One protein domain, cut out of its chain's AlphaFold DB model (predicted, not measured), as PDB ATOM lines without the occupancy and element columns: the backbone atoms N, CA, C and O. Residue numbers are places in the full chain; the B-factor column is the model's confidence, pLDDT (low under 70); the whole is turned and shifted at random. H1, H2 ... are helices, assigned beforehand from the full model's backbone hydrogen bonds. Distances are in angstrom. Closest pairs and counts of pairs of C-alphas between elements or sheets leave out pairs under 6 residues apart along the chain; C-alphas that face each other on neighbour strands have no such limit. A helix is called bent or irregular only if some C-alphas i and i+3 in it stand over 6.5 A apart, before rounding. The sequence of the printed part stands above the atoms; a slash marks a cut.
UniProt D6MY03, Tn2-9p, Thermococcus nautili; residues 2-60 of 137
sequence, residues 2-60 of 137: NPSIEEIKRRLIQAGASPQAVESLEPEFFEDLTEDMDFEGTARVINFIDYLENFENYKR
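This is residues 2 to 60 of the 137 residues of the protein "Tn2-9p" of Thermococcus nautili (UniProt D6MY03). The long helix H4 and the shorter H1 meet near H4's beginning and H1's end, forming an L-shaped corner at 80 degrees, and the short helix H2 sits in the angle of the L, touching both. The small helix H3 lies near the beginning of H1, and residues 31 to 38 lead from it back to the start of H4. The printed part has 59 residues with four named helices, H1, H2, H3 and H4 in chain order, and no named strand; its class is all helix. It is compact, with a radius of gyration of the C-alphas of 11.2 A, yet elongated in outline, with spans of 35 by 19 by 14 A.

Look first at H4, residues 39 to 57, the longest helix. It has a kink of 74 degrees near residue 51, and it is irregular: C-alphas 53 and 56 are 8.8 A apart. With residues 39 to 43 alone it touches H1, residues 5 to 14; the closest C-alphas are those of Leu 12 and Ala 43, 5.6 A apart. The lines of H1 and H4 stand about perpendicular, at 80 degrees. Farther along, with residues 46 to 50 alone, H4 touches H2, residues 19 to 23; the closest C-alphas, of Ala 21 and Asp 50, are 5.7 A apart. H2 also touches H1, where the closest C-alphas, of Ile 13 and Pro 19, are 5.9 A apart. Now find H3, residues 27 to 30: it only just touches H1, with 3 pairs of C-alphas within 8 A, the closest being those of Ile 5 and Phe 30 at 6.2 A. H3 is apart from H2 and from H4. In H1 and H2 every O i to N i+4 pair is within hydrogen-bond range, in H4 12 of 15 are, and H3 is too short for such a pair.

Find C-alpha 39 at (168.363, 177.820, 157.294); from there H4 runs 22.0 A to C-alpha 57 at (165.645, 186.025, 177.504). Go back to C-alpha 5 at (166.902, 190.431, 152.997), where H1 begins; it runs 14.1 A to C-alpha 14. H2 measures 6.2 A from C-alpha 19 to C-alpha 23, and H3 measures 5.6 A from C-alpha 27 to C-alpha 30.

The two C-alphas farthest apart are those of Asn 2 and Arg 60, the first and last printed residues, at 36.2 A. The printed part has no cut. The links from H1 to H2 and from H2 to H3 are tight, and the 8 residues between H3 and H4 make a short link. The mean pLDDT of the printed part is 90.5, and no printed residue is under 70.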
ATOM      1  N   ASN A   2     169.384 186.430 143.915       71.62
ATOM      2  CA  ASN A   2     169.570 186.483 145.370       71.62
ATOM      3  C   ASN A   2     168.240 186.873 146.040       71.62
ATOM      4  O   ASN A   2     167.582 187.803 145.554       71.62
ATOM      5  N   PRO A   3     167.816 186.147 147.088       80.69
ATOM      6  CA  PRO A   3     166.598 186.467 147.813       80.69
ATOM      7  C   PRO A   3     166.756 187.841 148.466       80.69
ATOM      8  O   PRO A   3     167.862 188.272 148.790       80.69
ATOM      9  N   SER A   4     165.652 188.566 148.640       90.50
ATOM     10  CA  SER A   4     165.704 189.824 149.387       90.50
ATOM     11  C   SER A   4     166.023 189.551 150.859       90.50
ATOM     12  O   SER A   4     165.660 188.501 151.387       90.50
ATOM     13  N   ILE A   5     166.625 190.524 151.551       90.81
ATOM     14  CA  ILE A   5     166.902 190.431 152.997       90.81
ATOM     15  C   ILE A   5     165.632 190.064 153.777       90.81
ATOM     16  O   ILE A   5     165.655 189.166 154.611       90.81
ATOM     17  N   GLU A   6     164.497 190.685 153.451       91.88
ATOM     18  CA  GLU A   6     163.204 190.376 154.077       91.88
ATOM     19  C   GLU A   6     162.767 188.919 153.867       91.88
ATOM     20  O   GLU A   6     162.204 188.292 154.767       91.88
ATOM     21  N   GLU A   7     163.050 188.347 152.695       92.25
ATOM     22  CA  GLU A   7     162.770 186.939 152.428       92.25
ATOM     23  C   GLU A   7     163.680 186.021 153.253       92.25
ATOM     24  O   GLU A   7     163.202 185.039 153.823       92.25
ATOM     25  N   ILE A   8     164.966 186.363 153.380       92.31
ATOM     26  CA  ILE A   8     165.937 185.623 154.196       92.31
ATOM     27  C   ILE A   8     165.536 185.671 155.676       92.31
ATOM     28  O   ILE A   8     165.417 184.621 156.311       92.31
ATOM     29  N   LYS A   9     165.237 186.861 156.216       94.19
ATOM     30  CA  LYS A   9     164.750 187.047 157.593       94.19
ATOM     31  C   LYS A   9     163.512 186.197 157.866       94.19
ATOM     32  O   LYS A   9     163.461 185.450 158.844       94.19
ATOM     33  N   ARG A  10     162.524 186.253 156.966       94.62
ATOM     34  CA  ARG A  10     161.294 185.456 157.067       94.62
ATOM     35  C   ARG A  10     161.590 183.958 157.107       94.62
ATOM     36  O   ARG A  10     161.002 183.254 157.929       94.62
ATOM     37  N   ARG A  11     162.487 183.471 156.247       94.25
ATOM     38  CA  ARG A  11     162.892 182.057 156.203       94.25
ATOM     39  C   ARG A  11     163.613 181.622 157.477       94.25
ATOM     40  O   ARG A  11     163.277 180.569 158.007       94.25
ATOM     41  N   LEU A  12     164.516 182.441 158.017       95.00
ATOM     42  CA  LEU A  12     165.196 182.167 159.291       95.00
ATOM     43  C   LEU A  12     164.204 182.067 160.457       95.00
ATOM     44  O   LEU A  12     164.265 181.123 161.243       95.00
ATOM     45  N   ILE A  13     163.242 182.989 160.540       95.69
ATOM     46  CA  ILE A  13     162.199 182.955 161.576       95.69
ATOM     47  C   ILE A  13     161.325 181.701 161.426       95.69
ATOM     48  O   ILE A  13     161.037 181.025 162.413       95.69
ATOM     49  N   GLN A  14     160.932 181.346 160.199       95.94
ATOM     50  CA  GLN A  14     160.182 180.112 159.931       95.94
ATOM     51  C   GLN A  14     160.981 178.848 160.282       95.94
ATOM     52  O   GLN A  14     160.391 177.869 160.735       95.94
ATOM     53  N   ALA A  15     162.304 178.886 160.119       95.56
ATOM     54  CA  ALA A  15     163.222 177.822 160.512       95.56
ATOM     55  C   ALA A  15     163.499 177.773 162.031       95.56
ATOM     56  O   ALA A  15     164.164 176.853 162.504       95.56
ATOM     57  N   GLY A  16     162.958 178.717 162.812       94.56
ATOM     58  CA  GLY A  16     163.004 178.709 164.276       94.56
ATOM     59  C   GLY A  16     163.939 179.737 164.911       94.56
ATOM     60  O   GLY A  16     164.171 179.669 166.121       94.56
ATOM     61  N   ALA A  17     164.476 180.688 164.143       95.06
ATOM     62  CA  ALA A  17     165.229 181.803 164.707       95.06
ATOM     63  C   ALA A  17     164.298 182.733 165.505       95.06
ATOM     64  O   ALA A  17     163.152 182.982 165.120       95.06
ATOM     65  N   SER A  18     164.794 183.264 166.620       94.00
ATOM     66  CA  SER A  18     164.122 184.301 167.396       94.00
ATOM     67  C   SER A  18     163.945 185.541 166.515       94.00
ATOM     68  O   SER A  18     164.938 186.044 165.988       94.00
ATOM     69  N   PRO A  19     162.720 186.084 166.364       94.19
ATOM     70  CA  PRO A  19     162.516 187.311 165.599       94.19
ATOM     71  C   PRO A  19     163.378 188.467 166.108       94.19
ATOM     72  O   PRO A  19     163.908 189.230 165.317       94.19
ATOM     73  N   GLN A  20     163.564 188.566 167.425       91.81
ATOM     74  CA  GLN A  20     164.395 189.608 168.029       91.81
ATOM     75  C   GLN A  20     165.864 189.454 167.626       91.81
ATOM     76  O   GLN A  20     166.471 190.437 167.219       91.81
ATOM     77  N   ALA A  21     166.385 188.222 167.658       93.44
ATOM     78  CA  ALA A  21     167.755 187.923 167.253       93.44
ATOM     79  C   ALA A  21     167.989 188.202 165.763       93.44
ATOM     80  O   ALA A  21     169.038 188.698 165.381       93.44
ATOM     81  N   VAL A  22     167.007 187.901 164.906       93.69
ATOM     82  CA  VAL A  22     167.107 188.169 163.464       93.69
ATOM     83  C   VAL A  22     167.087 189.670 163.169       93.69
ATOM     84  O   VAL A  22     167.801 190.125 162.282       93.69
ATOM     85  N   GLU A  23     166.286 190.448 163.898       92.62
ATOM     86  CA  GLU A  23     166.216 191.901 163.704       92.62
ATOM     87  C   GLU A  23     167.430 192.656 164.252       92.62
ATOM     88  O   GLU A  23     167.691 193.770 163.807       92.62
ATOM     89  N   SER A  24     168.177 192.076 165.196       90.38
ATOM     90  CA  SER A  24     169.417 192.669 165.709       90.38
ATOM     91  C   SER A  24     170.642 192.407 164.831       90.38
ATOM     92  O   SER A  24     171.706 192.942 165.125       90.38
ATOM     93  N   LEU A  25     170.525 191.578 163.788       90.88
ATOM     94  CA  LEU A  25     171.628 191.311 162.867       90.88
ATOM     95  C   LEU A  25     171.844 192.486 161.914       90.88
ATOM     96  O   LEU A  25     170.894 193.036 161.349       90.88
ATOM     97  N   GLU A  26     173.113 192.812 161.696       90.25
ATOM     98  CA  GLU A  26     173.518 193.820 160.724       90.25
ATOM     99  C   GLU A  26     173.181 193.371 159.286       90.25
ATOM    100  O   GLU A  26     173.246 192.172 158.985       90.25
ATOM    101  N   PRO A  27     172.814 194.293 158.375       87.00
ATOM    102  CA  PRO A  27     172.453 193.963 156.996       87.00
ATOM    103  C   PRO A  27     173.502 193.125 156.254       87.00
ATOM    104  O   PRO A  27     173.131 192.234 155.490       87.00
ATOM    105  N   GLU A  28     174.788 193.367 156.517       88.31
ATOM    106  CA  GLU A  28     175.923 192.687 155.887       88.31
ATOM    107  C   GLU A  28     175.918 191.179 156.166       88.31
ATOM    108  O   GLU A  28     176.303 190.394 155.305       88.31
ATOM    109  N   PHE A  29     175.404 190.749 157.325       86.88
ATOM    110  CA  PHE A  29     175.266 189.326 157.648       86.88
ATOM    111  C   PHE A  29     174.409 188.585 156.615       86.88
ATOM    112  O   PHE A  29     174.651 187.417 156.325       86.88
ATOM    113  N   PHE A  30     173.396 189.254 156.056       86.75
ATOM    114  CA  PHE A  30     172.470 188.653 155.101       86.75
ATOM    115  C   PHE A  30     173.003 188.645 153.666       86.75
ATOM    116  O   PHE A  30     172.441 187.945 152.826       86.75
ATOM    117  N   GLU A  31     174.054 189.411 153.366       84.38
ATOM    118  CA  GLU A  31     174.617 189.500 152.013       84.38
ATOM    119  C   GLU A  31     175.324 188.203 151.599       84.38
ATOM    120  O   GLU A  31     175.271 187.822 150.428       84.38
ATOM    121  N   ASP A  32     175.892 187.489 152.572       81.44
ATOM    122  CA  ASP A  32     176.573 186.207 152.375       81.44
ATOM    123  C   ASP A  32     175.610 185.003 152.367       81.44
ATOM    124  O   ASP A  32     176.024 183.862 152.146       81.44
ATOM    125  N   LEU A  33     174.311 185.233 152.597       83.00
ATOM    126  CA  LEU A  33     173.308 184.178 152.704       83.00
ATOM    127  C   LEU A  33     172.644 183.870 151.358       83.00
ATOM    128  O   LEU A  33     171.982 184.707 150.740       83.00
ATOM    129  N   THR A  34     172.782 182.621 150.917       82.62
ATOM    130  CA  THR A  34     172.262 182.123 149.639       82.62
ATOM    131  C   THR A  34     170.998 181.272 149.819       82.62
ATOM    132  O   THR A  34     170.605 180.914 150.926       82.62
ATOM    133  N   GLU A  35     170.295 180.948 148.726       77.00
ATOM    134  CA  GLU A  35     169.034 180.182 148.805       77.00
ATOM    135  C   GLU A  35     169.212 178.726 149.261       77.00
ATOM    136  O   GLU A  35     168.242 178.131 149.739       77.00
ATOM    137  N   ASP A  36     170.411 178.171 149.083       82.38
ATOM    138  CA  ASP A  36     170.816 176.787 149.343       82.38
ATOM    139  C   ASP A  36     171.422 176.565 150.736       82.38
ATOM    140  O   ASP A  36     171.774 175.438 151.081       82.38
ATOM    141  N   MET A  37     171.505 177.612 151.556       85.88
ATOM    142  CA  MET A  37     171.983 177.497 152.929       85.88
ATOM    143  C   MET A  37     171.069 176.618 153.801       85.88
ATOM    144  O   MET A  37     169.845 176.572 153.630       85.88
ATOM    145  N   ASP A  38     171.659 175.989 154.818       91.81
ATOM    146  CA  ASP A  38     170.907 175.322 155.880       91.81
ATOM    147  C   ASP A  38     170.293 176.360 156.833       91.81
ATOM    148  O   ASP A  38     170.857 176.709 157.870       91.81
ATOM    149  N   PHE A  39     169.106 176.857 156.479       92.31
ATOM    150  CA  PHE A  39     168.363 177.820 157.294       92.31
ATOM    151  C   PHE A  39     168.070 177.316 158.712       92.31
ATOM    152  O   PHE A  39     167.996 178.130 159.631       92.31
ATOM    153  N   GLU A  40     167.898 176.006 158.914       94.00
ATOM    154  CA  GLU A  40     167.633 175.447 160.243       94.00
ATOM    155  C   GLU A  40     168.903 175.465 161.101       94.00
ATOM    156  O   GLU A  40     168.873 175.917 162.250       94.00
ATOM    157  N   GLY A  41     170.032 175.031 160.537       92.62
ATOM    158  CA  GLY A  41     171.346 175.144 161.164       92.62
ATOM    159  C   GLY A  41     171.691 176.593 161.505       92.62
ATOM    160  O   GLY A  41     172.002 176.903 162.658       92.62
ATOM    161  N   THR A  42     171.543 177.505 160.544       92.88
ATOM    162  CA  THR A  42     171.810 178.931 160.757       92.88
ATOM    163  C   THR A  42     170.889 179.539 161.812       92.88
ATOM    164  O   THR A  42     171.366 180.271 162.675       92.88
ATOM    165  N   ALA A  43     169.597 179.200 161.823       94.94
ATOM    166  CA  ALA A  43     168.669 179.667 162.852       94.94
ATOM    167  C   ALA A  43     169.106 179.258 164.269       94.94
ATOM    168  O   ALA A  43     169.009 180.053 165.208       94.94
ATOM    169  N   ARG A  44     169.630 178.035 164.436       94.06
ATOM    170  CA  ARG A  44     170.169 177.565 165.723       94.06
ATOM    171  C   ARG A  44     171.407 178.356 166.142       94.06
ATOM    172  O   ARG A  44     171.507 178.710 167.314       94.06
ATOM    173  N   VAL A  45     172.309 178.656 165.206       92.31
ATOM    174  CA  VAL A  45     173.510 179.467 165.472       92.31
ATOM    175  C   VAL A  45     173.131 180.899 165.848       92.31
ATOM    176  O   VAL A  45     173.631 181.404 166.846       92.31
ATOM    177  N   ILE A  46     172.196 181.527 165.128       93.94
ATOM    178  CA  ILE A  46     171.696 182.876 165.447       93.94
ATOM    179  C   ILE A  46     171.130 182.922 166.870       93.94
ATOM    180  O   ILE A  46     171.503 183.790 167.653       93.94
ATOM    181  N   ASN A  47     170.283 181.956 167.235       94.81
ATOM    182  CA  ASN A  47     169.734 181.869 168.589       94.81
ATOM    183  C   ASN A  47     170.822 181.654 169.650       94.81
ATOM    184  O   ASN A  47     170.703 182.155 170.763       94.81
ATOM    185  N   PHE A  48     171.868 180.890 169.329       94.44
ATOM    186  CA  PHE A  48     172.993 180.690 170.237       94.44
ATOM    187  C   PHE A  48     173.799 181.977 170.433       94.44
ATOM    188  O   PHE A  48     174.108 182.310 171.571       94.44
ATOM    189  N   ILE A  49     174.092 182.718 169.361       92.56
ATOM    190  CA  ILE A  49     174.794 184.007 169.440       92.56
ATOM    191  C   ILE A  49     173.983 185.000 170.276       92.56
ATOM    192  O   ILE A  49     174.515 185.576 171.219       92.56
ATOM    193  N   ASP A  50     172.683 185.129 170.004       94.00
ATOM    194  CA  ASP A  50     171.804 185.994 170.796       94.00
ATOM    195  C   ASP A  50     171.725 185.544 172.264       94.00
ATOM    196  O   ASP A  50     171.731 186.374 173.168       94.00
ATOM    197  N   TYR A  51     171.745 184.236 172.544       94.00
ATOM    198  CA  TYR A  51     171.846 183.730 173.915       94.00
ATOM    199  C   TYR A  51     173.116 184.204 174.638       94.00
ATOM    200  O   TYR A  51     173.048 184.478 175.835       94.00
ATOM    201  N   LEU A  52     174.261 184.328 173.958       92.69
ATOM    202  CA  LEU A  52     175.505 184.774 174.601       92.69
ATOM    203  C   LEU A  52     175.406 186.206 175.139       92.69
ATOM    204  O   LEU A  52     176.010 186.512 176.168       92.69
ATOM    205  N   GLU A  53     174.646 187.064 174.463       91.50
ATOM    206  CA  GLU A  53     174.469 188.470 174.837       91.50
ATOM    207  C   GLU A  53     173.228 188.686 175.712       91.50
ATOM    208  O   GLU A  53     173.235 189.512 176.623       91.50
ATOM    209  N   ASN A  54     172.181 187.893 175.481       91.69
ATOM    210  CA  ASN A  54     170.846 188.081 176.038       91.69
ATOM    211  C   ASN A  54     170.337 186.830 176.778       91.69
ATOM    212  O   ASN A  54     169.153 186.494 176.708       91.69
ATOM    213  N   PHE A  55     171.213 186.129 177.506       88.88
ATOM    214  CA  PHE A  55     170.918 184.835 178.146       88.88
ATOM    215  C   PHE A  55     169.662 184.831 179.038       88.88
ATOM    216  O   PHE A  55     168.994 183.805 179.164       88.88
ATOM    217  N   GLU A  56     169.303 185.970 179.639       87.94
ATOM    218  CA  GLU A  56     168.105 186.130 180.477       87.94
ATOM    219  C   GLU A  56     166.791 185.939 179.698       87.94
ATOM    220  O   GLU A  56     165.780 185.524 180.272       87.94
ATOM    221  N   ASN A  57     166.806 186.181 178.383       88.06
ATOM    222  CA  ASN A  57     165.645 186.025 177.504       88.06
ATOM    223  C   ASN A  57     165.369 184.555 177.147       88.06
ATOM    224  O   ASN A  57     164.280 184.215 176.670       88.06
ATOM    225  N   TYR A  58     166.325 183.663 177.409       89.88
ATOM    226  CA  TYR A  58     166.249 182.262 177.025       89.88
ATOM    227  C   TYR A  58     165.807 181.382 178.190       89.88
ATOM    228  O   TYR A  58     166.420 181.305 179.257       89.88
ATOM    229  N   LYS A  59     164.717 180.640 177.970       89.06
ATOM    230  CA  LYS A  59     164.261 179.631 178.928       89.06
ATOM    231  C   LYS A  59     165.102 178.371 178.797       89.06
ATOM    232  O   LYS A  59     165.177 177.771 177.727       89.06
ATOM    233  N   ARG A  60     165.616 177.891 179.927       88.06
ATOM    234  CA  ARG A  60     166.262 176.579 179.999       88.06
ATOM    235  C   ARG A  60     165.245 175.466 179.763       88.06
ATOM    236  O   ARG A  60     164.186 175.417 180.394       88.06
TER     237      ARG A  60